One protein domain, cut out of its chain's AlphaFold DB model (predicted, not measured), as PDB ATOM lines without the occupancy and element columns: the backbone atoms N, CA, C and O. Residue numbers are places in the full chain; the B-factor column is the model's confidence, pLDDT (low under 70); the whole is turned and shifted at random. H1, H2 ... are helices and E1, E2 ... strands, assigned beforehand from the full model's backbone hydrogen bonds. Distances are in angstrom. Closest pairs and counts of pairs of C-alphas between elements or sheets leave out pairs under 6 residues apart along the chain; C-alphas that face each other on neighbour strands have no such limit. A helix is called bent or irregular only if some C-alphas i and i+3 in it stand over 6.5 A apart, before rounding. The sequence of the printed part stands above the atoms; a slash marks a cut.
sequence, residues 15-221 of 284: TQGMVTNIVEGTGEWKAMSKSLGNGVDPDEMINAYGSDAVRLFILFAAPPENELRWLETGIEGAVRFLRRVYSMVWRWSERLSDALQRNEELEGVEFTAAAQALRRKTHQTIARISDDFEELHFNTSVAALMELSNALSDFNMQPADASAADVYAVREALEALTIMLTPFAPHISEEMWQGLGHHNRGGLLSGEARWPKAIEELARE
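This is residues 15 to 221 of the 284 residues of the protein "Leucine--tRNA ligase" of Acidobacteria bacterium (UniProt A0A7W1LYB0). Five helices or arms, H3a, H4, H5, H6 and H7, make an up-and-down bundle, each running against the one before it in the chain; H2 crosses one end, H1 meets H2 at a corner, and the small strand hairpin E1-E2 lies beyond, toward that end of the long axis. At the other end the arm H3b packs on H6 and H7, while short H8 packs on H4. The printed part has 207 residues, with two named strands, antiparallel in the order E1 - E2, then eight named helices; its class is mostly helix. It is compact, with a radius of gyration of the C-alphas of 19.2 A, and elongated, spanning 66 by 34 by 32 A.

Begin at E1, residues 19 to 22, and E2, residues 29 to 31: this hairpin has N 21 and O 30 within hydrogen-bond range at 2.9 A. H1, residues 42 to 49, and H2, residues 51 to 61, touch only at the corner, with closest C-alphas Ile 46 and Val 54, 6.6 A apart. H3, residues 72 to 101, was assigned as one helix by its hydrogen bonds but is bent: C-alphas 91 and 94 are 7.8 A apart, and its arms H3a, residues 72 to 91, and H3b, residues 94 to 101, stand at a steep tilt of 61 degrees. H3a touches H2 with residues 74 to 82 alone, closest at the C-alphas of Ala 53 and Ala 78, 5.3 A. Next find H4, residues 113 to 135, and H5, residues 138 to 155, a helical hairpin at a shallow tilt of 7 degrees, with closest C-alphas Ile 129 and Ser 141, 5.1 A apart. H6, residues 164 to 181, touches H4 at a shallow tilt of 16 degrees, the same way, with closest C-alphas Thr 122 and Ala 173, 5.4 A apart. H7, residues 186 to 198, is irregular, but only just: C-alphas 195 and 198 are 6.7 A apart. H7 touches H3b, closest at the C-alphas of Ser 97 and Gly 197, 4.2 A. H8, residues 216 to 219, touches H4, closest at the C-alphas of Gln 124 and Ala 219, 4.6 A. Every O i to N i+4 pair is within hydrogen-bond range in H1, H2, H3b, H5 and H6, against 14 of 16 in H3a, 18 of 19 in H4 and 8 of 9 in H7; H8 is too short for such a pair.

Find C-alpha 19, where E1 begins, at (113.410, 116.426, 134.755). H3a runs 29.1 A from C-alpha 72 at (121.519, 107.247, 138.376); H4 measures 33.1 A, H5 25.9 A and H6 25.4 A. H8 ends at C-alpha 219, (91.682, 87.859, 138.262).

The C-alphas farthest apart, Gly 25 and Gly 108, are 67.5 A apart. The printed part has no cut; the links H3 to H4 and H7 to H8 are long, with 11 and 17 residues. Mean pLDDT of the printed part is 92.2; look for values under 70 at residues 105 to 108 and 207.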
ATOM      1  N   THR A  15     100.766 117.288 130.003       93.88
ATOM      2  CA  THR A  15     101.892 118.180 130.298       93.88
ATOM      3  C   THR A  15     102.809 117.500 131.303       93.88
ATOM      4  O   THR A  15     102.511 117.484 132.496       93.88
ATOM      5  N   GLN A  16     103.903 116.920 130.821       93.56
ATOM      6  CA  GLN A  16     104.845 116.213 131.679       93.56
ATOM      7  C   GLN A  16     105.602 117.160 132.621       93.56
ATOM      8  O   GLN A  16     105.898 118.307 132.266       93.56
ATOM      9  N   GLY A  17     105.951 116.658 133.802       94.25
ATOM     10  CA  GLY A  17     106.800 117.351 134.757       94.25
ATOM     11  C   GLY A  17     108.241 117.486 134.263       94.25
ATOM     12  O   GLY A  17     108.705 116.785 133.359       94.25
ATOM     13  N   MET A  18     108.970 118.429 134.857       95.69
ATOM     14  CA  MET A  18     110.358 118.683 134.484       95.69
ATOM     15  C   MET A  18     111.285 117.609 135.053       95.69
ATOM     16  O   MET A  18     111.161 117.201 136.208       95.69
ATOM     17  N   VAL A  19     112.281 117.216 134.260       95.25
ATOM     18  CA  VAL A  19     113.410 116.426 134.755       95.25
ATOM     19  C   VAL A  19     114.411 117.371 135.416       95.25
ATOM     20  O   VAL A  19     114.844 118.365 134.826       95.25
ATOM     21  N   THR A  20     114.768 117.069 136.658       95.69
ATOM     22  CA  THR A  20     115.647 117.879 137.500       95.69
ATOM     23  C   THR A  20     116.944 117.144 137.807       95.69
ATOM     24  O   THR A  20     116.957 115.925 137.958       95.69
ATOM     25  N   ASN A  21     118.039 117.894 137.920       95.50
ATOM     26  CA  ASN A  21     119.347 117.389 138.323       95.50
ATOM     27  C   ASN A  21     120.037 118.386 139.258       95.50
ATOM     28  O   ASN A  21     119.711 119.581 139.254       95.50
ATOM     29  N   ILE A  22     120.994 117.895 140.039       94.56
ATOM     30  CA  ILE A  22     121.830 118.732 140.896       94.56
ATOM     31  C   ILE A  22     122.688 119.645 140.020       94.56
ATOM     32  O   ILE A  22     123.349 119.195 139.088       94.56
ATOM     33  N   VAL A  23     122.690 120.939 140.331       94.56
ATOM     34  CA  VAL A  23     123.630 121.889 139.733       94.56
ATOM     35  C   VAL A  23     124.968 121.761 140.456       94.56
ATOM     36  O   VAL A  23     125.061 122.004 141.668       94.56
ATOM     37  N   GLU A  24     125.997 121.367 139.708       88.88
ATOM     38  CA  GLU A  24     127.343 121.135 140.224       88.88
ATOM     39  C   GLU A  24     127.858 122.354 141.009       88.88
ATOM     40  O   GLU A  24     127.650 123.508 140.632       88.88
ATOM     41  N   GLY A  25     128.469 122.103 142.169       90.50
ATOM     42  CA  GLY A  25     128.982 123.147 143.062       90.50
ATOM     43  C   GLY A  25     127.939 123.866 143.930       90.50
ATOM     44  O   GLY A  25     128.332 124.576 144.851       90.50
ATOM     45  N   THR A  26     126.633 123.667 143.706       92.06
ATOM     46  CA  THR A  26     125.570 124.309 144.516       92.06
ATOM     47  C   THR A  26     124.826 123.340 145.434       92.06
ATOM     48  O   THR A  26     124.336 123.741 146.485       92.06
ATOM     49  N   GLY A  27     124.717 122.066 145.039       89.81
ATOM     50  CA  GLY A  27     123.882 121.077 145.733       89.81
ATOM     51  C   GLY A  27     122.370 121.276 145.538       89.81
ATOM     52  O   GLY A  27     121.582 120.528 146.116       89.81
ATOM     53  N   GLU A  28     121.944 122.251 144.730       94.19
ATOM     54  CA  GLU A  28     120.531 122.520 144.465       94.19
ATOM     55  C   GLU A  28     119.994 121.678 143.304       94.19
ATOM     56  O   GLU A  28     120.622 121.572 142.251       94.19
ATOM     57  N   TRP A  29     118.780 121.149 143.460       95.19
ATOM     58  CA  TRP A  29     118.035 120.503 142.380       95.19
ATOM     59  C   TRP A  29     117.338 121.555 141.520       95.19
ATOM     60  O   TRP A  29     116.545 122.349 142.031       95.19
ATOM     61  N   LYS A  30     117.612 121.555 140.214       96.00
ATOM     62  CA  LYS A  30     116.966 122.440 139.232       96.00
ATOM     63  C   LYS A  30     116.574 121.656 137.993       96.00
ATOM     64  O   LYS A  30     117.177 120.626 137.700       96.00
ATOM     65  N   ALA A  31     115.613 122.177 137.234       96.25
ATOM     66  CA  ALA A  31     115.319 121.671 135.898       96.25
ATOM     67  C   ALA A  31     116.604 121.598 135.059       96.25
ATOM     68  O   ALA A  31     117.422 122.527 135.078       96.25
ATOM     69  N   MET A  32     116.799 120.481 134.359       96.19
ATOM     70  CA  MET A  32     117.951 120.306 133.479       96.19
ATOM     71  C   MET A  32     117.940 121.381 132.388       96.19
ATOM     72  O   MET A  32     116.939 121.567 131.693       96.19
ATOM     73  N   SER A  33     119.049 122.102 132.222       95.81
ATOM     74  CA  SER A  33     119.182 123.105 131.163       95.81
ATOM     75  C   SER A  33     120.630 123.292 130.717       95.81
ATOM     76  O   SER A  33     121.572 123.141 131.494       95.81
ATOM     77  N   LYS A  34     120.808 123.696 129.453       93.06
ATOM     78  CA  LYS A  34     122.136 123.964 128.877       93.06
ATOM     79  C   LYS A  34     122.889 125.071 129.622       93.06
ATOM     80  O   LYS A  34     124.097 124.978 129.778       93.06
ATOM     81  N   SER A  35     122.188 126.105 130.091       94.62
ATOM     82  CA  SER A  35     122.800 127.243 130.790       94.62
ATOM     83  C   SER A  35     123.301 126.903 132.192       94.62
ATOM     84  O   SER A  35     124.216 127.561 132.671       94.62
ATOM     85  N   LEU A  36     122.697 125.908 132.849       93.38
ATOM     86  CA  LEU A  36     123.112 125.448 134.178       93.38
ATOM     87  C   LEU A  36     124.158 124.330 134.120       93.38
ATOM     88  O   LEU A  36     124.679 123.955 135.164       93.38
ATOM     89  N   GLY A  37     124.435 123.771 132.935       92.69
ATOM     90  CA  GLY A  37     125.387 122.670 132.772       92.69
ATOM     91  C   GLY A  37     125.000 121.386 133.517       92.69
ATOM     92  O   GLY A  37     125.826 120.498 133.647       92.69
ATOM     93  N   ASN A  38     123.757 121.274 133.998       94.88
ATOM     94  CA  ASN A  38     123.266 120.144 134.795       94.88
ATOM     95  C   ASN A  38     122.507 119.099 133.955       94.88
ATOM     96  O   ASN A  38     121.795 118.259 134.506       94.88
ATOM     97  N   GLY A  39     122.589 119.182 132.625       93.31
ATOM     98  CA  GLY A  39     121.988 118.196 131.730       93.31
ATOM     99  C   GLY A  39     122.723 116.860 131.794       93.31
ATOM    100  O   GLY A  39     123.930 116.830 132.002       93.31
ATOM    101  N   VAL A  40     121.986 115.769 131.597       92.75
ATOM    102  CA  VAL A  40     122.554 114.423 131.455       92.75
ATOM    103  C   VAL A  40     122.502 114.037 129.988       92.75
ATOM    104  O   VAL A  40     121.465 114.217 129.345       92.75
ATOM    105  N   ASP A  41     123.616 113.535 129.463       92.81
ATOM    106  CA  ASP A  41     123.681 113.058 128.089       92.81
ATOM    107  C   ASP A  41     122.977 111.690 127.977       92.81
ATOM    108  O   ASP A  41     123.406 110.717 128.611       92.81
ATOM    109  N   PRO A  42     121.877 111.578 127.207       90.56
ATOM    110  CA  PRO A  42     121.192 110.305 127.030       90.56
ATOM    111  C   PRO A  42     122.070 109.253 126.343       90.56
ATOM    112  O   PRO A  42     121.899 108.071 126.640       90.56
ATOM    113  N   ASP A  43     123.012 109.635 125.478       94.62
ATOM    114  CA  ASP A  43     123.864 108.679 124.767       94.62
ATOM    115  C   ASP A  43     124.845 107.998 125.726       94.62
ATOM    116  O   ASP A  43     125.055 106.788 125.641       94.62
ATOM    117  N   GLU A  44     125.393 108.730 126.700       94.56
ATOM    118  CA  GLU A  44     126.229 108.144 127.757       94.56
ATOM    119  C   GLU A  44     125.446 107.103 128.568       94.56
ATOM    120  O   GLU A  44     125.934 105.997 128.815       94.56
ATOM    121  N   MET A  45     124.195 107.417 128.915       95.06
ATOM    122  CA  MET A  45     123.329 106.515 129.677       95.06
ATOM    123  C   MET A  45     122.918 105.284 128.867       95.06
ATOM    124  O   MET A  45     122.925 104.168 129.389       95.06
ATOM    125  N   ILE A  46     122.587 105.459 127.587       95.94
ATOM    126  CA  ILE A  46     122.244 104.356 126.682       95.94
ATOM    127  C   ILE A  46     123.457 103.446 126.470       95.94
ATOM    128  O   ILE A  46     123.306 102.228 126.524       95.94
ATOM    129  N   ASN A  47     124.654 104.006 126.289       96.31
ATOM    130  CA  ASN A  47     125.880 103.224 126.133       96.31
ATOM    131  C   ASN A  47     126.240 102.444 127.408       96.31
ATOM    132  O   ASN A  47     126.725 101.316 127.319       96.31
ATOM    133  N   ALA A  48     125.988 103.017 128.589       95.06
ATOM    134  CA  ALA A  48     126.293 102.376 129.867       95.06
ATOM    135  C   ALA A  48     125.266 101.301 130.274       95.06
ATOM    136  O   ALA A  48     125.645 100.242 130.781       95.06
ATOM    137  N   TYR A  49     123.971 101.564 130.074       95.69
ATOM    138  CA  TYR A  49     122.885 100.762 130.655       95.69
ATOM    139  C   TYR A  49     121.950 100.112 129.629       95.69
ATOM    140  O   TYR A  49     121.221  99.181 129.976       95.69
ATOM    141  N   GLY A  50     121.975 100.568 128.378       97.06
ATOM    142  CA  GLY A  50     121.035 100.181 127.329       97.06
ATOM    143  C   GLY A  50     119.778 101.058 127.297       97.06
ATOM    144  O   GLY A  50     119.302 101.555 128.320       97.06
ATOM    145  N   SER A  51     119.208 101.222 126.103       97.50
ATOM    146  CA  SER A  51     118.040 102.083 125.850       97.50
ATOM    147  C   SER A  51     116.812 101.694 126.676       97.50
ATOM    148  O   SER A  51     116.135 102.562 127.226       97.50
ATOM    149  N   ASP A  52     116.550 100.399 126.816       98.12
ATOM    150  CA  ASP A  52     115.409  99.880 127.569       98.12
ATOM    151  C   ASP A  52     115.490 100.181 129.065       98.12
ATOM    152  O   ASP A  52     114.488 100.549 129.672       98.12
ATOM    153  N   ALA A  53     116.680 100.078 129.661       97.50
ATOM    154  CA  ALA A  53     116.865 100.391 131.073       97.50
ATOM    155  C   ALA A  53     116.637 101.884 131.345       97.50
ATOM    156  O   ALA A  53     115.969 102.235 132.317       97.50
ATOM    157  N   VAL A  54     117.135 102.755 130.459       96.50
ATOM    158  CA  VAL A  54     116.940 104.210 130.554       96.50
ATOM    159  C   VAL A  54     115.461 104.577 130.396       96.50
ATOM    160  O   VAL A  54     114.926 105.322 131.216       96.50
ATOM    161  N   ARG A  55     114.768 104.016 129.394       96.69
ATOM    162  CA  ARG A  55     113.324 104.231 129.182       96.69
ATOM    163  C   ARG A  55     112.499 103.777 130.379       96.69
ATOM    164  O   ARG A  55     111.668 104.536 130.873       96.69
ATOM    165  N   LEU A  56     112.744 102.554 130.850       96.69
ATOM    166  CA  LEU A  56     112.027 101.978 131.980       96.69
ATOM    167  C   LEU A  56     112.232 102.816 133.245       96.69
ATOM    168  O   LEU A  56     111.271 103.073 133.963       96.69
ATOM    169  N   PHE A  57     113.460 103.277 133.499       95.25
ATOM    170  CA  PHE A  57     113.756 104.165 134.620       95.25
ATOM    171  C   PHE A  57     112.938 105.459 134.558       95.25
ATOM    172  O   PHE A  57     112.269 105.790 135.536       95.25
ATOM    173  N   ILE A  58     112.951 106.160 133.420       94.19
ATOM    174  CA  ILE A  58     112.232 107.434 133.262       94.19
ATOM    175  C   ILE A  58     110.730 107.242 133.506       94.19
ATOM    176  O   ILE A  58     110.125 108.019 134.239       94.19
ATOM    177  N   LEU A  59     110.147 106.184 132.938       94.44
ATOM    178  CA  LEU A  59     108.715 105.885 133.047       94.44
ATOM    179  C   LEU A  59     108.302 105.352 134.430       94.44
ATOM    180  O   LEU A  59     107.119 105.361 134.758       94.44
ATOM    181  N   PHE A  60     109.256 104.891 135.241       94.50
ATOM    182  CA  PHE A  60     109.002 104.361 136.580       94.50
ATOM    183  C   PHE A  60     109.253 105.373 137.702       94.50
ATOM    184  O   PHE A  60     108.607 105.304 138.747       94.50
ATOM    185  N   ALA A  61     110.194 106.300 137.513       92.00
ATOM    186  CA  ALA A  61     110.699 107.147 138.590       92.00
ATOM    187  C   ALA A  61     109.639 108.084 139.195       92.00
ATOM    188  O   ALA A  61     109.705 108.385 140.388       92.00
ATOM    189  N   ALA A  62     108.673 108.542 138.397       88.56
ATOM    190  CA  ALA A  62     107.571 109.384 138.846       88.56
ATOM    191  C   ALA A  62     106.365 109.268 137.894       88.56
ATOM    192  O   ALA A  62     106.552 108.914 136.728       88.56
ATOM    193  N   PRO A  63     105.142 109.593 138.360       90.69
ATOM    194  CA  PRO A  63     104.023 109.893 137.469       90.69
ATOM    195  C   PRO A  63     104.416 110.959 136.435       90.69
ATOM    196  O   PRO A  63     105.192 111.858 136.780       90.69
ATOM    197  N   PRO A  64     103.907 110.890 135.195       89.88
ATOM    198  CA  PRO A  64     104.393 111.735 134.108       89.88
ATOM    199  C   PRO A  64     104.207 113.234 134.365       89.88
ATOM    200  O   PRO A  64     105.035 114.023 133.925       89.88
ATOM    201  N   GLU A  65     103.165 113.642 135.083       91.12
ATOM    202  CA  GLU A  65     102.874 115.032 135.451       91.12
ATOM    203  C   GLU A  65     103.771 115.585 136.572       91.12
ATOM    204  O   GLU A  65     103.864 116.802 136.753       91.12
ATOM    205  N   ASN A  66     104.452 114.713 137.316       92.88
ATOM    206  CA  ASN A  66     105.294 115.104 138.440       92.88
ATOM    207  C   ASN A  66     106.733 115.382 138.001       92.88
ATOM    208  O   ASN A  66     107.245 114.819 137.035       92.88
ATOM    209  N   GLU A  67     107.425 116.239 138.755       92.50
ATOM    210  CA  GLU A  67     108.861 116.437 138.559       92.50
ATOM    211  C   GLU A  67     109.635 115.145 138.844       92.50
ATOM    212  O   GLU A  67     109.462 114.502 139.884       92.50
ATOM    213  N   LEU A  68     110.553 114.807 137.940       93.00
ATOM    214  CA  LEU A  68     111.454 113.673 138.086       93.00
ATOM    215  C   LEU A  68     112.799 114.178 138.602       93.00
ATOM    216  O   LEU A  68     113.420 115.056 138.003       93.00
ATOM    217  N   ARG A  69     113.290 113.601 139.699       92.56
ATOM    218  CA  ARG A  69     114.673 113.809 140.152       92.56
ATOM    219  C   ARG A  69     115.574 112.767 139.520       92.56
ATOM    220  O   ARG A  69     115.407 111.575 139.770       92.56
ATOM    221  N   TRP A  70     116.521 113.216 138.705       92.12
ATOM    222  CA  TRP A  70     117.472 112.331 138.056       92.12
ATOM    223  C   TRP A  70     118.455 111.756 139.074       92.12
ATOM    224  O   TRP A  70     119.297 112.463 139.621       92.12
ATOM    225  N   LEU A  71     118.329 110.457 139.329       88.94
ATOM    226  CA  LEU A  71     119.199 109.693 140.212       88.94
ATOM    227  C   LEU A  71     119.660 108.445 139.463       88.94
ATOM    228  O   LEU A  71     118.864 107.537 139.232       88.94
ATOM    229  N   GLU A  72     120.946 108.380 139.121       85.19
ATOM    230  CA  GLU A  72     121.519 107.247 138.376       85.19
ATOM    231  C   GLU A  72     121.342 105.906 139.104       85.19
ATOM    232  O   GLU A  72     121.119 104.876 138.472       85.19
ATOM    233  N   THR A  73     121.321 105.916 140.441       84.94
ATOM    234  CA  THR A  73     121.032 104.723 141.256       84.94
ATOM    235  C   THR A  73     119.654 104.115 140.962       84.94
ATOM    236  O   THR A  73     119.455 102.912 141.150       84.94
ATOM    237  N   GLY A  74     118.703 104.913 140.464       85.44
ATOM    238  CA  GLY A  74     117.405 104.436 139.994       85.44
ATOM    239  C   GLY A  74     117.502 103.593 138.718       85.44
ATOM    240  O   GLY A  74     116.774 102.607 138.583       85.44
ATOM    241  N   ILE A  75     118.447 103.910 137.825       92.38
ATOM    242  CA  ILE A  75     118.672 103.175 136.569       92.38
ATOM    243  C   ILE A  75     119.176 101.763 136.861       92.38
ATOM    244  O   ILE A  75     118.721 100.797 136.247       92.38
ATOM    245  N   GLU A  76     120.045 101.593 137.860       92.50
ATOM    246  CA  GLU A  76     120.504 100.260 138.261       92.50
ATOM    247  C   GLU A  76     119.347  99.341 138.684       92.50
ATOM    248  O   GLU A  76     119.398  98.128 138.469       92.50
ATOM    249  N   GLY A  77     118.290  99.904 139.282       93.75
ATOM    250  CA  GLY A  77     117.066  99.176 139.613       93.75
ATOM    251  C   GLY A  77     116.373  98.622 138.369       93.75
ATOM    252  O   GLY A  77     116.043  97.433 138.337       93.75
ATOM    253  N   ALA A  78     116.236  99.450 137.329       96.12
ATOM    254  CA  ALA A  78     115.701  99.045 136.033       96.12
ATOM    255  C   ALA A  78     116.560  97.943 135.388       96.12
ATOM    256  O   ALA A  78     116.031  96.909 134.982       96.12
ATOM    257  N   VAL A  79     117.891  98.094 135.391       97.44
ATOM    258  CA  VAL A  79     118.822  97.073 134.873       97.44
ATOM    259  C   VAL A  79     118.670  95.745 135.616       97.44
ATOM    260  O   VAL A  79     118.594  94.687 134.989       97.44
ATOM    261  N   ARG A  80     118.616  95.767 136.956       96.81
ATOM    262  CA  ARG A  80     118.443  94.549 137.767       96.81
ATOM    263  C   ARG A  80     117.120  93.851 137.469       96.81
ATOM    264  O   ARG A  80     117.102  92.624 137.381       96.81
ATOM    265  N   PHE A  81     116.038  94.610 137.317       97.69
ATOM    266  CA  PHE A  81     114.734  94.063 136.955       97.69
ATOM    267  C   PHE A  81     114.763  93.410 135.568       97.69
ATOM    268  O   PHE A  81     114.441  92.228 135.456       97.69
ATOM    269  N   LEU A  82     115.241  94.121 134.542       98.50
ATOM    270  CA  LEU A  82     115.321  93.595 133.177       98.50
ATOM    271  C   LEU A  82     116.190  92.331 133.097       98.50
ATOM    272  O   LEU A  82     115.771  91.327 132.525       98.50
ATOM    273  N   ARG A  83     117.358  92.320 133.758       98.25
ATOM    274  CA  ARG A  83     118.222  91.127 133.842       98.25
ATOM    275  C   ARG A  83     117.526  89.945 134.510       98.25
ATOM    276  O   ARG A  83     117.723  88.808 134.082       98.25
ATOM    277  N   ARG A  84     116.736  90.187 135.562       97.94
ATOM    278  CA  ARG A  84     116.000  89.131 136.270       97.94
ATOM    279  C   ARG A  84     114.967  88.485 135.355       97.94
ATOM    280  O   ARG A  84     114.973  87.264 135.242       97.94
ATOM    281  N   VAL A  85     114.129  89.292 134.704       97.75
ATOM    282  CA  VAL A  85     113.087  88.796 133.793       97.75
ATOM    283  C   VAL A  85     113.726  88.045 132.627       97.75
ATOM    284  O   VAL A  85     113.377  86.894 132.392       97.75
ATOM    285  N   TYR A  86     114.743  88.620 131.988       98.44
ATOM    286  CA  TYR A  86     115.488  87.955 130.915       98.44
ATOM    287  C   TYR A  86     116.031  86.581 131.340       98.44
ATOM    288  O   TYR A  86     115.854  85.578 130.652       98.44
ATOM    289  N   SER A  87     116.623  86.507 132.536       97.75
ATOM    290  CA  SER A  87     117.137  85.248 133.090       97.75
ATOM    291  C   SER A  87     116.029  84.231 133.392       97.75
ATOM    292  O   SER A  87     116.276  83.027 133.342       97.75
ATOM    293  N   MET A  88     114.819  84.680 133.740       97.06
ATOM    294  CA  MET A  88     113.660  83.796 133.914       97.06
ATOM    295  C   MET A  88     113.217  83.213 132.580       97.06
ATOM    296  O   MET A  88     113.020  82.005 132.498       97.06
ATOM    297  N   VAL A  89     113.118  84.041 131.539       97.31
ATOM    298  CA  VAL A  89     112.729  83.580 130.205       97.31
ATOM    299  C   VAL A  89     113.710  82.518 129.707       97.31
ATOM    300  O   VAL A  89     113.286  81.429 129.329       97.31
ATOM    301  N   TRP A  90     115.022  82.760 129.791       96.88
ATOM    302  CA  TRP A  90     116.026  81.797 129.307       96.88
ATOM    303  C   TRP A  90     116.111  80.522 130.126       96.88
ATOM    304  O   TRP A  90     116.373  79.462 129.569       96.88
ATOM    305  N   ARG A  91     115.799  80.584 131.421       96.81
ATOM    306  CA  ARG A  91     115.650  79.374 132.235       96.81
ATOM    307  C   ARG A  91     114.544  78.463 131.703       96.81
ATOM    308  O   ARG A  91     114.690  77.251 131.764       96.81
ATOM    309  N   TRP A  92     113.453  79.039 131.206       96.50
ATOM    310  CA  TRP A  92     112.275  78.307 130.739       96.50
ATOM    311  C   TRP A  92     112.245  78.053 129.225       96.50
ATOM    312  O   TRP A  92     111.396  77.290 128.768       96.50
ATOM    313  N   SER A  93     113.169  78.646 128.464       95.25
ATOM    314  CA  SER A  93     113.138  78.710 126.997       95.25
ATOM    315  C   SER A  93     112.939  77.350 126.326       95.25
ATOM    316  O   SER A  93     111.978  77.175 125.577       95.25
ATOM    317  N   GLU A  94     113.775  76.357 126.650       93.94
ATOM    318  CA  GLU A  94     113.696  75.021 126.042       93.94
ATOM    319  C   GLU A  94     112.351  74.344 126.347       93.94
ATOM    320  O   GLU A  94     111.624  73.938 125.440       93.94
ATOM    321  N   ARG A  95     111.953  74.311 127.628       94.19
ATOM    322  CA  ARG A  95     110.709  73.658 128.065       94.19
ATOM    323  C   ARG A  95     109.458  74.315 127.474       94.19
ATOM    324  O   ARG A  95     108.490  73.601 127.187       94.19
ATOM    325  N   LEU A  96     109.458  75.642 127.329       92.62
ATOM    326  CA  LEU A  96     108.347  76.406 126.757       92.62
ATOM    327  C   LEU A  96     108.273  76.269 125.238       92.62
ATOM    328  O   LEU A  96     107.178  76.060 124.713       92.62
ATOM    329  N   SER A  97     109.417  76.288 124.550       90.50
ATOM    330  CA  SER A  97     109.493  75.999 123.117       90.50
ATOM    331  C   SER A  97     108.918  74.610 122.811       90.50
ATOM    332  O   SER A  97     108.045  74.475 121.951       90.50
ATOM    333  N   ASP A  98     109.301  73.590 123.584       90.12
ATOM    334  CA  ASP A  98     108.769  72.231 123.434       90.12
ATOM    335  C   ASP A  98     107.263  72.142 123.723       90.12
ATOM    336  O   ASP A  98     106.543  71.368 123.085       90.12
ATOM    337  N   ALA A  99     106.764  72.908 124.700       88.06
ATOM    338  CA  ALA A  99     105.337  72.958 125.026       88.06
ATOM    339  C   ALA A  99     104.515  73.595 123.895       88.06
ATOM    340  O   ALA A  99     103.426  73.117 123.573       88.06
ATOM    341  N   LEU A 100     105.029  74.673 123.290       85.50
ATOM    342  CA  LEU A 100     104.396  75.365 122.163       85.50
ATOM    343  C   LEU A 100     104.364  74.498 120.902       85.50
ATOM    344  O   LEU A 100     103.356  74.489 120.199       85.50
ATOM    345  N   GLN A 101     105.439  73.756 120.618       84.69
ATOM    346  CA  GLN A 101     105.507  72.871 119.449       84.69
ATOM    347  C   GLN A 101     104.557  71.677 119.561       84.69
ATOM    348  O   GLN A 101     103.932  71.291 118.576       84.69
ATOM    349  N   ARG A 102     104.427  71.101 120.760       83.38
ATOM    350  CA  ARG A 102     103.538  69.959 121.013       83.38
ATOM    351  C   ARG A 102     102.065  70.339 121.126       83.38
ATOM    352  O   ARG A 102     101.236  69.438 121.179       83.38
ATOM    353  N   ASN A 103     101.759  71.638 121.156       74.19
ATOM    354  CA  ASN A 103     100.421  72.167 121.392       74.19
ATOM    355  C   ASN A 103      99.757  71.463 122.589       74.19
ATOM    356  O   ASN A 103      98.652  70.951 122.456       74.19
ATOM    357  N   GLU A 104     100.477  71.364 123.720       72.88
ATOM    358  CA  GLU A 104      99.983  70.685 124.928       72.88
ATOM    359  C   GLU A 104      98.636  71.313 125.339       72.88
ATOM    360  O   GLU A 104      98.590  72.437 125.850       72.88
ATOM    361  N   GLU A 105      97.538  70.612 125.037       62.97
ATOM    362  CA  GLU A 105      96.176  71.031 125.365       62.97
ATOM    363  C   GLU A 105      95.937  70.897 126.872       62.97
ATOM    364  O   GLU A 105      96.429  69.984 127.533       62.97
ATOM    365  N   LEU A 106      95.168  71.835 127.421       67.69
ATOM    366  CA  LEU A 106      94.864  71.916 128.851       67.69
ATOM    367  C   LEU A 106      93.595  71.170 129.271       67.69
ATOM    368  O   LEU A 106      93.137  71.326 130.406       67.69
ATOM    369  N   GLU A 107      92.967  70.423 128.369       68.88
ATOM    370  CA  GLU A 107      91.654  69.854 128.648       68.88
ATOM    371  C   GLU A 107      91.739  68.852 129.817       68.88
ATOM    372  O   GLU A 107      92.452  67.853 129.759       68.88
ATOM    373  N   GLY A 108      91.054  69.165 130.924       67.75
ATOM    374  CA  GLY A 108      91.056  68.347 132.143       67.75
ATOM    375  C   GLY A 108      92.286  68.490 133.052       67.75
ATOM    376  O   GLY A 108      92.437  67.691 133.975       67.75
ATOM    377  N   VAL A 109      93.161  69.477 132.830       79.56
ATOM    378  CA  VAL A 109      94.333  69.709 133.692       79.56
ATOM    379  C   VAL A 109      93.932  70.469 134.960       79.56
ATOM    380  O   VAL A 109      93.502  71.622 134.902       79.56
ATOM    381  N   GLU A 110      94.119  69.841 136.122       86.06
ATOM    382  CA  GLU A 110      93.967  70.512 137.415       86.06
ATOM    383  C   GLU A 110      95.226  71.308 137.770       86.06
ATOM    384  O   GLU A 110      96.348  70.801 137.741       86.06
ATOM    385  N   PHE A 111      95.032  72.578 138.125       91.31
ATOM    386  CA  PHE A 111      96.113  73.447 138.570       91.31
ATOM    387  C   PHE A 111      96.336  73.293 140.072       91.31
ATOM    388  O   PHE A 111      95.389  73.295 140.859       91.31
ATOM    389  N   THR A 112      97.602  73.235 140.481       92.12
ATOM    390  CA  THR A 112      97.968  73.356 141.895       92.12
ATOM    391  C   THR A 112      97.574  74.739 142.426       92.12
ATOM    392  O   THR A 112      97.494  75.702 141.662       92.12
ATOM    393  N   ALA A 113      97.394  74.877 143.743       91.38
ATOM    394  CA  ALA A 113      97.095  76.177 144.355       91.38
ATOM    395  C   ALA A 113      98.157  77.245 144.015       91.38
ATOM    396  O   ALA A 113      97.826  78.405 143.773       91.38
ATOM    397  N   ALA A 114      99.432  76.849 143.929       93.25
ATOM    398  CA  ALA A 114     100.522  77.739 143.536       93.25
ATOM    399  C   ALA A 114     100.405  78.184 142.066       93.25
ATOM    400  O   ALA A 114     100.561  79.369 141.769       93.25
ATOM    401  N   ALA A 115     100.071  77.265 141.153       94.75
ATOM    402  CA  ALA A 115      99.859  77.599 139.749       94.75
ATOM    403  C   ALA A 115      98.619  78.492 139.569       94.75
ATOM    404  O   ALA A 115      98.681  79.484 138.848       94.75
ATOM    405  N   GLN A 116      97.518  78.214 140.279       93.75
ATOM    406  CA  GLN A 116      96.325  79.071 140.285       93.75
ATOM    407  C   GLN A 116      96.634  80.483 140.796       93.75
ATOM    408  O   GLN A 116      96.185  81.459 140.196       93.75
ATOM    409  N   ALA A 117      97.431  80.610 141.861       93.94
ATOM    410  CA  ALA A 117      97.856  81.908 142.381       93.94
ATOM    411  C   ALA A 117      98.689  82.701 141.359       93.94
ATOM    412  O   ALA A 117      98.451  83.896 141.179       93.94
ATOM    413  N   LEU A 118      99.608  82.042 140.640       97.31
ATOM    414  CA  LEU A 118     100.377  82.680 139.569       97.31
ATOM    415  C   LEU A 118      99.464  83.151 138.430       97.31
ATOM    416  O   LEU A 118      99.554  84.306 138.020       97.31
ATOM    417  N   ARG A 119      98.543  82.298 137.966       96.56
ATOM    418  CA  ARG A 119      97.572  82.663 136.921       96.56
ATOM    419  C   ARG A 119      96.696  83.841 137.344       96.56
ATOM    420  O   ARG A 119      96.542  84.788 136.577       96.56
ATOM    421  N   ARG A 120      96.182  83.835 138.579       95.81
ATOM    422  CA  ARG A 120      95.434  84.971 139.142       95.81
ATOM    423  C   ARG A 120      96.257  86.246 139.077       95.81
ATOM    424  O   ARG A 120      95.785  87.238 138.528       95.81
ATOM    425  N   LYS A 121      97.501  86.210 139.567       97.62
ATOM    426  CA  LYS A 121      98.380  87.382 139.540       97.62
ATOM    427  C   LYS A 121      98.626  87.876 138.113       97.62
ATOM    428  O   LYS A 121      98.605  89.082 137.893       97.62
ATOM    429  N   THR A 122      98.794  86.975 137.145       98.31
ATOM    430  CA  THR A 122      98.911  87.326 135.722       98.31
ATOM    431  C   THR A 122      97.689  88.101 135.233       98.31
ATOM    432  O   THR A 122      97.839  89.205 134.715       98.31
ATOM    433  N   HIS A 123      96.478  87.573 135.441       97.81
ATOM    434  CA  HIS A 123      95.236  88.209 134.980       97.81
ATOM    435  C   HIS A 123      94.924  89.519 135.717       97.81
ATOM    436  O   HIS A 123      94.484  90.478 135.086       97.81
ATOM    437  N   GLN A 124      95.248  89.612 137.009       96.69
ATOM    438  CA  GLN A 124      95.193  90.867 137.769       96.69
ATOM    439  C   GLN A 124      96.150  91.924 137.211       96.69
ATOM    440  O   GLN A 124      95.774  93.085 137.067       96.69
ATOM    441  N   THR A 125      97.386  91.534 136.886       98.00
ATOM    442  CA  THR A 125      98.369  92.446 136.294       98.00
ATOM    443  C   THR A 125      97.931  92.900 134.902       98.00
ATOM    444  O   THR A 125      98.051  94.085 134.606       98.00
ATOM    445  N   ILE A 126      97.366  92.009 134.075       97.69
ATOM    446  CA  ILE A 126      96.820  92.378 132.758       97.69
ATOM    447  C   ILE A 126      95.705  93.415 132.900       97.69
ATOM    448  O   ILE A 126      95.742  94.431 132.205       97.69
ATOM    449  N   ALA A 127      94.741  93.186 133.797       95.56
ATOM    450  CA  ALA A 127      93.650  94.128 134.038       95.56
ATOM    451  C   ALA A 127      94.191  95.491 134.494       95.56
ATOM    452  O   ALA A 127      93.945  96.502 133.844       95.56
ATOM    453  N   ARG A 128      95.042  95.496 135.529       95.31
ATOM    454  CA  ARG A 128      95.630  96.720 136.090       95.31
ATOM    455  C   ARG A 128      96.412  97.533 135.061       95.31
ATOM    456  O   ARG A 128      96.239  98.740 134.992       95.31
ATOM    457  N   ILE A 129      97.286  96.895 134.283       96.00
ATOM    458  CA  ILE A 129      98.100  97.614 133.293       96.00
ATOM    459  C   ILE A 129      97.223  98.126 132.148       96.00
ATOM    460  O   ILE A 129      97.470  99.216 131.644       96.00
ATOM    461  N   SER A 130      96.195  97.374 131.745       93.06
ATOM    462  CA  SER A 130      95.263  97.838 130.708       93.06
ATOM    463  C   SER A 130      94.572  99.140 131.124       93.06
ATOM    464  O   SER A 130      94.539 100.070 130.323       93.06
ATOM    465  N   ASP A 131      94.123  99.232 132.379       90.06
ATOM    466  CA  ASP A 131      93.503 100.442 132.935       90.06
ATOM    467  C   ASP A 131      94.528 101.582 133.109       90.06
ATOM    468  O   ASP A 131      94.297 102.712 132.674       90.06
ATOM    469  N   ASP A 132      95.708 101.289 133.670       89.56
ATOM    470  CA  ASP A 132      96.775 102.279 133.889       89.56
ATOM    471  C   ASP A 132      97.231 102.945 132.574       89.56
ATOM    472  O   ASP A 132      97.616 104.117 132.572       89.56
ATOM    473  N   PHE A 133      97.200 102.225 131.446       85.62
ATOM    474  CA  PHE A 133      97.552 102.780 130.135       85.62
ATOM    475  C   PHE A 133      96.520 103.775 129.600       85.62
ATOM    476  O   PHE A 133      96.901 104.678 128.854       85.62
ATOM    477  N   GLU A 134      95.244 103.647 129.973       83.31
ATOM    478  CA  GLU A 134      94.226 104.645 129.625       83.31
ATOM    479  C   GLU A 134      94.455 105.956 130.392       83.31
ATOM    480  O   GLU A 134      94.281 107.042 129.833       83.31
ATOM    481  N   GLU A 135      94.916 105.856 131.643       84.25
ATOM    482  CA  GLU A 135      95.193 106.996 132.527       84.25
ATOM    483  C   GLU A 135      96.639 107.526 132.435       84.25
ATOM    484  O   GLU A 135      96.962 108.555 133.023       84.25
ATOM    485  N   LEU A 136      97.506 106.865 131.657       87.19
ATOM    486  CA  LEU A 136      98.941 107.164 131.515       87.19
ATOM    487  C   LEU A 136      99.745 107.016 132.827       87.19
ATOM    488  O   LEU A 136     100.810 107.617 132.989       87.19
ATOM    489  N   HIS A 137      99.294 106.159 133.745       89.25
ATOM    490  CA  HIS A 137      99.975 105.836 135.003       89.25
ATOM    491  C   HIS A 137     101.111 104.808 134.797       89.25
ATOM    492  O   HIS A 137     101.108 103.675 135.283       89.25
ATOM    493  N   PHE A 138     102.140 105.200 134.046       92.62
ATOM    494  CA  PHE A 138     103.237 104.310 133.643       92.62
ATOM    495  C   PHE A 138     104.036 103.716 134.811       92.62
ATOM    496  O   PHE A 138     104.455 102.557 134.767       92.62
ATOM    497  N   ASN A 139     104.225 104.479 135.882       93.06
ATOM    498  CA  ASN A 139     104.985 104.043 137.047       93.06
ATOM    499  C   ASN A 139     104.285 102.902 137.799       93.06
ATOM    500  O   ASN A 139     104.945 101.968 138.265       93.06
ATOM    501  N   THR A 140     102.954 102.933 137.893       93.06
ATOM    502  CA  THR A 140     102.178 101.851 138.512       93.06
ATOM    503  C   THR A 140     102.112 100.624 137.612       93.06
ATOM    504  O   THR A 140     102.177  99.509 138.136       93.06
ATOM    505  N   SER A 141     102.123 100.810 136.288       96.00
ATOM    506  CA  SER A 141     102.252  99.707 135.331       96.00
ATOM    507  C   SER A 141     103.577  98.960 135.501       96.00
ATOM    508  O   SER A 141     103.595  97.735 135.627       96.00
ATOM    509  N   VAL A 142     104.700  99.686 135.586       96.44
ATOM    510  CA  VAL A 142     106.018  99.070 135.823       96.44
ATOM    511  C   VAL A 142     106.065  98.374 137.187       96.44
ATOM    512  O   VAL A 142     106.587  97.261 137.284       96.44
ATOM    513  N   ALA A 143     105.469  98.960 138.231       96.12
ATOM    514  CA  ALA A 143     105.353  98.301 139.533       96.12
ATOM    515  C   ALA A 143     104.573  96.975 139.441       96.12
ATOM    516  O   ALA A 143     105.011  95.967 139.994       96.12
ATOM    517  N   ALA A 144     103.468  96.941 138.691       97.62
ATOM    518  CA  ALA A 144     102.675  95.731 138.481       97.62
ATOM    519  C   ALA A 144     103.453  94.634 137.723       97.62
ATOM    520  O   ALA A 144     103.354  93.453 138.072       97.62
ATOM    521  N   LEU A 145     104.287  95.008 136.741       98.31
ATOM    522  CA  LEU A 145     105.212  94.081 136.069       98.31
ATOM    523  C   LEU A 145     106.261  93.521 137.039       98.31
ATOM    524  O   LEU A 145     106.548  92.322 137.021       98.31
ATOM    525  N   MET A 146     106.816  94.365 137.916       98.12
ATOM    526  CA  MET A 146     107.753  93.925 138.954       98.12
ATOM    527  C   MET A 146     107.093  92.948 139.931       98.12
ATOM    528  O   MET A 146     107.684  91.914 140.241       98.12
ATOM    529  N   GLU A 147     105.866  93.224 140.375       98.19
ATOM    530  CA  GLU A 147     105.088  92.319 141.227       98.19
ATOM    531  C   GLU A 147     104.829  90.963 140.551       98.19
ATOM    532  O   GLU A 147     105.000  89.926 141.192       98.19
ATOM    533  N   LEU A 148     104.475  90.945 139.258       98.56
ATOM    534  CA  LEU A 148     104.312  89.697 138.502       98.56
ATOM    535  C   LEU A 148     105.640  88.932 138.382       98.56
ATOM    536  O   LEU A 148     105.671  87.718 138.572       98.56
ATOM    537  N   SER A 149     106.753  89.635 138.146       98.12
ATOM    538  CA  SER A 149     108.081  89.008 138.135       98.12
ATOM    539  C   SER A 149     108.452  88.404 139.493       98.12
ATOM    540  O   SER A 149     109.077  87.350 139.548       98.12
ATOM    541  N   ASN A 150     108.036  89.030 140.599       97.88
ATOM    542  CA  ASN A 150     108.250  88.479 141.935       97.88
ATOM    543  C   ASN A 150     107.394  87.225 142.151       97.88
ATOM    544  O   ASN A 150     107.930  86.228 142.615       97.88
ATOM    545  N   ALA A 151     106.128  87.219 141.720       97.88
ATOM    546  CA  ALA A 151     105.274  86.029 141.790       97.88
ATOM    547  C   ALA A 151     105.843  84.844 140.983       97.88
ATOM    548  O   ALA A 151     105.821  83.710 141.455       97.88
ATOM    549  N   LEU A 152     106.423  85.103 139.805       97.44
ATOM    550  CA  LEU A 152     107.178  84.106 139.030       97.44
ATOM    551  C   LEU A 152     108.400  83.576 139.794       97.44
ATOM    552  O   LEU A 152     108.706  82.384 139.746       97.44
ATOM    553  N   SER A 153     109.107  84.460 140.497       95.94
ATOM    554  CA  SER A 153     110.233  84.105 141.364       95.94
ATOM    555  C   SER A 153     109.800  83.234 142.544       95.94
ATOM    556  O   SER A 153     110.456  82.232 142.818       95.94
ATOM    557  N   ASP A 154     108.704  83.598 143.206       95.81
ATOM    558  CA  ASP A 154     108.176  82.932 144.398       95.81
ATOM    559  C   ASP A 154     107.546  81.575 144.069       95.81
ATOM    560  O   ASP A 154     107.635  80.645 144.869       95.81
ATOM    561  N   PHE A 155     106.978  81.428 142.864       95.69
ATOM    562  CA  PHE A 155     106.539  80.134 142.342       95.69
ATOM    563  C   PHE A 155     107.693  79.116 142.308       95.69
ATOM    564  O   PHE A 155     107.469  77.930 142.530       95.69
ATOM    565  N   ASN A 156     108.928  79.591 142.076       91.00
ATOM    566  CA  ASN A 156     110.199  78.871 142.230       91.00
ATOM    567  C   ASN A 156     110.240  77.446 141.634       91.00
ATOM    568  O   ASN A 156     110.965  76.574 142.116       91.00
ATOM    569  N   MET A 157     109.474  77.204 140.571       94.00
ATOM    570  CA  MET A 157     109.426  75.911 139.898       94.00
ATOM    571  C   MET A 157     110.613  75.752 138.944       94.00
ATOM    572  O   MET A 157     110.978  76.690 138.229       94.00
ATOM    573  N   GLN A 158     111.214  74.561 138.919       94.50
ATOM    574  CA  GLN A 158     112.254  74.227 137.948       94.50
ATOM    575  C   GLN A 158     111.625  73.626 136.685       94.50
ATOM    576  O   GLN A 158     110.760  72.760 136.806       94.50
ATOM    577  N   PRO A 159     112.076  74.011 135.476       94.75
ATOM    578  CA  PRO A 159     111.508  73.499 134.227       94.75
ATOM    579  C   PRO A 159     111.507  71.967 134.110       94.75
ATOM    580  O   PRO A 159     110.605  71.408 133.492       94.75
ATOM    581  N   ALA A 160     112.508  71.298 134.697       93.88
ATOM    582  CA  ALA A 160     112.652  69.842 134.666       93.88
ATOM    583  C   ALA A 160     111.631  69.105 135.553       93.88
ATOM    584  O   ALA A 160     111.257  67.978 135.235       93.88
ATOM    585  N   ASP A 161     111.173  69.746 136.631       94.06
ATOM    586  CA  ASP A 161     110.251  69.165 137.617       94.06
ATOM    587  C   ASP A 161     108.796  69.618 137.397       94.06
ATOM    588  O   ASP A 161     107.874  69.140 138.056       94.06
ATOM    589  N   ALA A 162     108.586  70.560 136.475       93.19
ATOM    590  CA  ALA A 162     107.309  71.216 136.248       93.19
ATOM    591  C   ALA A 162     106.285  70.284 135.587       93.19
ATOM    592  O   ALA A 162     106.526  69.711 134.517       93.19
ATOM    593  N   SER A 163     105.092  70.198 136.178       92.38
ATOM    594  CA  SER A 163     103.949  69.543 135.541       92.38
ATOM    595  C   SER A 163     103.462  70.340 134.321       92.38
ATOM    596  O   SER A 163     103.822  71.502 134.127       92.38
ATOM    597  N   ALA A 164     102.590  69.749 133.496       90.94
ATOM    598  CA  ALA A 164     101.971  70.469 132.377       90.94
ATOM    599  C   ALA A 164     101.194  71.723 132.839       90.94
ATOM    600  O   ALA A 164     101.239  72.757 132.171       90.94
ATOM    601  N   ALA A 165     100.545  71.660 134.009       92.38
ATOM    602  CA  ALA A 165      99.837  72.792 134.608       92.38
ATOM    603  C   ALA A 165     100.795  73.934 134.984       92.38
ATOM    604  O   ALA A 165     100.520  75.101 134.699       92.38
ATOM    605  N   ASP A 166     101.938  73.596 135.587       94.94
ATOM    606  CA  ASP A 166     102.952  74.571 136.003       94.94
ATOM    607  C   ASP A 166     103.593  75.245 134.787       94.94
ATOM    608  O   ASP A 166     103.732  76.466 134.742       94.94
ATOM    609  N   VAL A 167     103.923  74.451 133.765       94.19
ATOM    610  CA  VAL A 167     104.476  74.933 132.492       94.19
ATOM    611  C   VAL A 167     103.512  75.906 131.827       94.19
ATOM    612  O   VAL A 167     103.936  76.964 131.366       94.19
ATOM    613  N   TYR A 168     102.216  75.588 131.806       93.56
ATOM    614  CA  TYR A 168     101.216  76.494 131.259       93.56
ATOM    615  C   TYR A 168     101.126  77.801 132.047       93.56
ATOM    616  O   TYR A 168     101.139  78.870 131.441       93.56
ATOM    617  N   ALA A 169     101.048  77.733 133.380       95.44
ATOM    618  CA  ALA A 169     100.943  78.924 134.223       95.44
ATOM    619  C   ALA A 169     102.160  79.849 134.053       95.44
ATOM    620  O   ALA A 169     102.007  81.066 133.948       95.44
ATOM    621  N   VAL A 170     103.364  79.276 133.957       96.88
ATOM    622  CA  VAL A 170     104.593  80.035 133.698       96.88
ATOM    623  C   VAL A 170     104.613  80.616 132.286       96.88
ATOM    624  O   VAL A 170     104.989  81.776 132.127       96.88
ATOM    625  N   ARG A 171     104.179  79.857 131.269       95.12
ATOM    626  CA  ARG A 171     104.068  80.359 129.891       95.12
ATOM    627  C   ARG A 171     103.135  81.561 129.819       95.12
ATOM    628  O   ARG A 171     103.540  82.604 129.326       95.12
ATOM    629  N   GLU A 172     101.923  81.417 130.354       95.56
ATOM    630  CA  GLU A 172     100.903  82.471 130.379       95.56
ATOM    631  C   GLU A 172     101.450  83.739 131.052       95.56
ATOM    632  O   GLU A 172     101.331  84.835 130.505       95.56
ATOM    633  N   ALA A 173     102.116  83.589 132.201       97.94
ATOM    634  CA  ALA A 173     102.714  84.699 132.933       97.94
ATOM    635  C   ALA A 173     103.874  85.373 132.178       97.94
ATOM    636  O   ALA A 173     103.917  86.601 132.105       97.94
ATOM    637  N   LEU A 174     104.815  84.604 131.618       97.69
ATOM    638  CA  LEU A 174     105.982  85.153 130.920       97.69
ATOM    639  C   LEU A 174     105.620  85.781 129.572       97.69
ATOM    640  O   LEU A 174     106.171  86.831 129.241       97.69
ATOM    641  N   GLU A 175     104.692  85.191 128.817       95.75
ATOM    642  CA  GLU A 175     104.188  85.780 127.571       95.75
ATOM    643  C   GLU A 175     103.453  87.091 127.855       95.75
ATOM    644  O   GLU A 175     103.772  88.114 127.248       95.75
ATOM    645  N   ALA A 176     102.534  87.099 128.829       97.19
ATOM    646  CA  ALA A 176     101.823  88.312 129.216       97.19
ATOM    647  C   ALA A 176     102.789  89.402 129.700       97.19
ATOM    648  O   ALA A 176     102.697  90.544 129.251       97.19
ATOM    649  N   LEU A 177     103.743  89.058 130.575       98.38
ATOM    650  CA  LEU A 177     104.757  89.993 131.066       98.38
ATOM    651  C   LEU A 177     105.575  90.571 129.908       98.38
ATOM    652  O   LEU A 177     105.743  91.786 129.840       98.38
ATOM    653  N   THR A 178     106.047  89.726 128.990       97.25
ATOM    654  CA  THR A 178     106.860  90.139 127.835       97.25
ATOM    655  C   THR A 178     106.089  91.092 126.920       97.25
ATOM    656  O   THR A 178     106.608  92.141 126.538       97.25
ATOM    657  N   ILE A 179     104.816  90.801 126.634       96.00
ATOM    658  CA  ILE A 179     103.975  91.687 125.818       96.00
ATOM    659  C   ILE A 179     103.727  93.022 126.531       96.00
ATOM    660  O   ILE A 179     103.951  94.082 125.947       96.00
ATOM    661  N   MET A 180     103.334  92.997 127.807       97.00
ATOM    662  CA  MET A 180     103.052  94.215 128.581       97.00
ATOM    663  C   MET A 180     104.303  95.059 128.867       97.00
ATOM    664  O   MET A 180     104.189  96.260 129.104       97.00
ATOM    665  N   LEU A 181     105.500  94.467 128.826       97.44
ATOM    666  CA  LEU A 181     106.770  95.181 128.977       97.44
ATOM    667  C   LEU A 181     107.164  95.965 127.712       97.44
ATOM    668  O   LEU A 181     107.901  96.949 127.806       97.44
ATOM    669  N   THR A 182     106.641  95.584 126.545       95.31
ATOM    670  CA  THR A 182     107.037  96.124 125.231       95.31
ATOM    671  C   THR A 182     106.962  97.655 125.122       95.31
ATOM    672  O   THR A 182     107.905  98.247 124.593       95.31
ATOM    673  N   PRO A 183     105.935  98.358 125.645       94.31
ATOM    674  CA  PRO A 183     105.900  99.824 125.594       94.31
ATOM    675  C   PRO A 183     107.059 100.492 126.356       94.31
ATOM    676  O   PRO A 183     107.506 101.587 125.995       94.31
ATOM    677  N   PHE A 184     107.580  99.826 127.387       96.62
ATOM    678  CA  PHE A 184     108.641 100.340 128.250       96.62
ATOM    679  C   PHE A 184     110.029  99.947 127.737       96.62
ATOM    680  O   PHE A 184     110.886 100.815 127.554       96.62
ATOM    681  N   ALA A 185     110.223  98.656 127.464       97.94
ATOM    682  CA  ALA A 185     111.497  98.045 127.106       97.94
ATOM    683  C   ALA A 185     111.342  97.147 125.858       97.94
ATOM    684  O   ALA A 185     111.333  95.917 125.973       97.94
ATOM    685  N   PRO A 186     111.144  97.737 124.665       96.81
ATOM    686  CA  PRO A 186     110.796  96.987 123.460       96.81
ATOM    687  C   PRO A 186     111.897  96.039 122.974       96.81
ATOM    688  O   PRO A 186     111.575  94.962 122.483       96.81
ATOM    689  N   HIS A 187     113.179  96.392 123.110       96.69
ATOM    690  CA  HIS A 187     114.264  95.609 122.508       96.69
ATOM    691  C   HIS A 187     114.463  94.274 123.238       96.69
ATOM    692  O   HIS A 187     114.532  93.220 122.613       96.69
ATOM    693  N   ILE A 188     114.501  94.304 124.570       97.75
ATOM    694  CA  ILE A 188     114.596  93.103 125.400       97.75
ATOM    695  C   ILE A 188     113.302  92.294 125.361       97.75
ATOM    696  O   ILE A 188     113.361  91.073 125.449       97.75
ATOM    697  N   SER A 189     112.142  92.944 125.207       97.19
ATOM    698  CA  SER A 189     110.866  92.235 125.051       97.19
ATOM    699  C   SER A 189     110.854  91.427 123.757       97.19
ATOM    700  O   SER A 189     110.500  90.253 123.785       97.19
ATOM    701  N   GLU A 190     111.316  92.017 122.650       95.56
ATOM    702  CA  GLU A 190     111.471  91.332 121.365       95.56
ATOM    703  C   GLU A 190     112.401  90.117 121.486       95.56
ATOM    704  O   GLU A 190     112.030  89.017 121.086       95.56
ATOM    705  N   GLU A 191     113.569  90.288 122.112       95.69
ATOM    706  CA  GLU A 191     114.507  89.187 122.354       95.69
ATOM    707  C   GLU A 191     113.845  88.080 123.186       95.69
ATOM    708  O   GLU A 191     113.817  86.926 122.769       95.69
ATOM    709  N   MET A 192     113.228  88.422 124.323       96.44
ATOM    710  CA  MET A 192     112.543  87.460 125.192       96.44
ATOM    711  C   MET A 192     111.420  86.711 124.470       96.44
ATOM    712  O   MET A 192     111.278  85.505 124.659       96.44
ATOM    713  N   TRP A 193     110.654  87.391 123.617       94.88
ATOM    714  CA  TRP A 193     109.597  86.772 122.818       94.88
ATOM    715  C   TRP A 193     110.136  85.644 121.937       94.88
ATOM    716  O   TRP A 193     109.560  84.554 121.903       94.88
ATOM    717  N   GLN A 194     111.291  85.854 121.299       92.31
ATOM    718  CA  GLN A 194     111.926  84.837 120.458       92.31
ATOM    719  C   GLN A 194     112.249  83.563 121.244       92.31
ATOM    720  O   GLN A 194     111.881  82.462 120.822       92.31
ATOM    721  N   GLY A 195     112.884  83.685 122.410       92.81
ATOM    722  CA  GLY A 195     113.235  82.498 123.192       92.81
ATOM    723  C   GLY A 195     112.132  81.994 124.125       92.81
ATOM    724  O   GLY A 195     112.304  80.933 124.713       92.81
ATOM    725  N   LEU A 196     110.962  82.638 124.187       92.81
ATOM    726  CA  LEU A 196     109.726  81.957 124.606       92.81
ATOM    727  C   LEU A 196     109.251  80.913 123.581       92.81
ATOM    728  O   LEU A 196     108.311  80.180 123.866       92.81
ATOM    729  N   GLY A 197     109.914  80.798 122.425       90.25
ATOM    730  CA  GLY A 197     109.629  79.801 121.392       90.25
ATOM    731  C   GLY A 197     108.921  80.372 120.164       90.25
ATOM    732  O   GLY A 197     108.586  79.620 119.248       90.25
ATOM    733  N   HIS A 198     108.732  81.693 120.092       88.81
ATOM    734  CA  HIS A 198     108.000  82.363 119.008       88.81
ATOM    735  C   HIS A 198     108.860  82.714 117.785       88.81
ATOM    736  O   HIS A 198     108.421  83.447 116.904       88.81
ATOM    737  N   HIS A 199     110.061  82.147 117.659       79.94
ATOM    738  CA  HIS A 199     111.008  82.501 116.595       79.94
ATOM    739  C   HIS A 199     110.521  82.274 115.156       79.94
ATOM    740  O   HIS A 199     110.896  83.006 114.244       79.94
ATOM    741  N   ASN A 200     109.625  81.308 114.946       77.12
ATOM    742  CA  ASN A 200     109.014  81.049 113.636       77.12
ATOM    743  C   ASN A 200     107.665  81.767 113.435       77.12
ATOM    744  O   ASN A 200     107.017  81.563 112.411       77.12
ATOM    745  N   ARG A 201     107.229  82.574 114.410       75.06
ATOM    746  CA  ARG A 201     105.923  83.261 114.463       75.06
ATOM    747  C   ARG A 201     106.037  84.781 114.258       75.06
ATOM    748  O   ARG A 201     105.106  85.553 114.475       75.06
ATOM    749  N   GLY A 202     107.210  85.220 113.800       79.94
ATOM    750  CA  GLY A 202     107.539  86.629 113.631       79.94
ATOM    751  C   GLY A 202     107.833  87.334 114.955       79.94
ATOM    752  O   GLY A 202     107.892  86.722 116.020       79.94
ATOM    753  N   GLY A 203     108.072  88.638 114.859       82.19
ATOM    754  CA  GLY A 203     108.390  89.458 116.019       82.19
ATOM    755  C   GLY A 203     107.184  89.827 116.881       82.19
ATOM    756  O   GLY A 203     106.042  89.583 116.503       82.19
ATOM    757  N   LEU A 204     107.427  90.485 118.007       84.06
ATOM    758  CA  LEU A 204     106.399  90.944 118.953       84.06
ATOM    759  C   LEU A 204     105.502  92.043 118.346       84.06
ATOM    760  O   LEU A 204     104.374  92.268 118.771       84.06
ATOM    761  N   LEU A 205     105.991  92.718 117.304       77.56
ATOM    762  CA  LEU A 205     105.217  93.664 116.490       77.56
ATOM    763  C   LEU A 205     104.562  93.014 115.259       77.56
ATOM    764  O   LEU A 205     103.900  93.702 114.478       77.56
ATOM    765  N   SER A 206     104.745  91.704 115.053       73.56
ATOM    766  CA  SER A 206     103.958  90.956 114.073       73.56
ATOM    767  C   SER A 206     102.515  90.870 114.587       73.56
ATOM    768  O   SER A 206     102.274  90.795 115.789       73.56
ATOM    769  N   GLY A 207     101.519  90.896 113.698       66.56
ATOM    770  CA  GLY A 207     100.099  90.920 114.091       66.56
ATOM    771  C   GLY A 207      99.600  89.694 114.880       66.56
ATOM    772  O   GLY A 207      98.406  89.625 115.192       66.56
ATOM    773  N   GLU A 208     100.474  88.727 115.171       70.12
ATOM    774  CA  GLU A 208     100.198  87.561 116.011       70.12
ATOM    775  C   GLU A 208     100.223  87.904 117.504       70.12
ATOM    776  O   GLU A 208      99.319  87.497 118.236       70.12
ATOM    777  N   ALA A 209     101.200  88.697 117.954       76.00
ATOM    778  CA  ALA A 209     101.265  89.147 119.338       76.00
ATOM    779  C   ALA A 209     100.243  90.273 119.557       76.00
ATOM    780  O   ALA A 209     100.314  91.355 118.973       76.00
ATOM    781  N   ARG A 210      99.238  90.002 120.392       85.88
ATOM    782  CA  ARG A 210      98.193  90.966 120.755       85.88
ATOM    783  C   ARG A 210      98.315  91.325 122.220       85.88
ATOM    784  O   ARG A 210      98.739  90.500 123.024       85.88
ATOM    785  N   TRP A 211      97.873  92.533 122.563       91.88
ATOM    786  CA  TRP A 211      97.706  92.915 123.960       91.88
ATOM    787  C   TRP A 211      96.890  91.843 124.704       91.88
ATOM    788  O   TRP A 211      95.818  91.461 124.207       91.88
ATOM    789  N   PRO A 212      97.389  91.317 125.837       93.31
ATOM    790  CA  PRO A 212      96.713  90.249 126.552       93.31
ATOM    791  C   PRO A 212      95.374  90.738 127.109       93.31
ATOM    792  O   PRO A 212      95.207  91.909 127.445       93.31
ATOM    793  N   LYS A 213      94.401  89.830 127.209       94.19
ATOM    794  CA  LYS A 213      93.095  90.114 127.810       94.19
ATOM    795  C   LYS A 213      92.963  89.351 129.115       94.19
ATOM    796  O   LYS A 213      93.153  88.137 129.126       94.19
ATOM    797  N   ALA A 214      92.630  90.069 130.181       95.44
ATOM    798  CA  ALA A 214      92.362  89.458 131.469       95.44
ATOM    799  C   ALA A 214      91.085  88.609 131.405       95.44
ATOM    800  O   ALA A 214      90.100  88.992 130.772       95.44
ATOM    801  N   ILE A 215      91.111  87.467 132.083       95.06
ATOM    802  CA  ILE A 215      89.950  86.633 132.377       95.06
ATOM    803  C   ILE A 215      89.483  87.033 133.777       95.06
ATOM    804  O   ILE A 215      90.194  86.803 134.758       95.06
ATOM    805  N   GLU A 216      88.315  87.668 133.863       90.12
ATOM    806  CA  GLU A 216      87.803  88.282 135.094       90.12
ATOM    807  C   GLU A 216      87.657  87.260 136.230       90.12
ATOM    808  O   GLU A 216      88.037  87.531 137.371       90.12
ATOM    809  N   GLU A 217      87.209  86.045 135.912       89.88
ATOM    810  CA  GLU A 217      87.056  84.967 136.886       89.88
ATOM    811  C   GLU A 217      88.395  84.541 137.498       89.88
ATOM    812  O   GLU A 217      88.448  84.211 138.682       89.88
ATOM    813  N   LEU A 218      89.480  84.577 136.715       90.75
ATOM    814  CA  LEU A 218      90.824  84.260 137.198       90.75
ATOM    815  C   LEU A 218      91.448  85.425 137.956       90.75
ATOM    816  O   LEU A 218      92.208  85.175 138.880       90.75
ATOM    817  N   ALA A 219      91.153  86.673 137.584       89.38
ATOM    818  CA  ALA A 219      91.682  87.859 138.262       89.38
ATOM    819  C   ALA A 219      91.057  88.083 139.651       89.38
ATOM    820  O   ALA A 219      91.613  88.805 140.485       89.38
ATOM    821  N   ARG A 220      89.895  87.477 139.905       85.25
ATOM    822  CA  ARG A 220      89.141  87.638 141.144       85.25
ATOM    823  C   ARG A 220      89.952  87.212 142.367       85.25
ATOM    824  O   ARG A 220      90.576  86.157 142.374       85.25
ATOM    825  N   GLU A 221      89.907  88.006 143.431       78.06
ATOM    826  CA  GLU A 221      90.511  87.641 144.717       78.06
ATOM    827  C   GLU A 221      89.775  86.454 145.355       78.06
ATOM    828  O   GLU A 221      88.547  86.418 145.385       78.06
TER     829      GLU A 221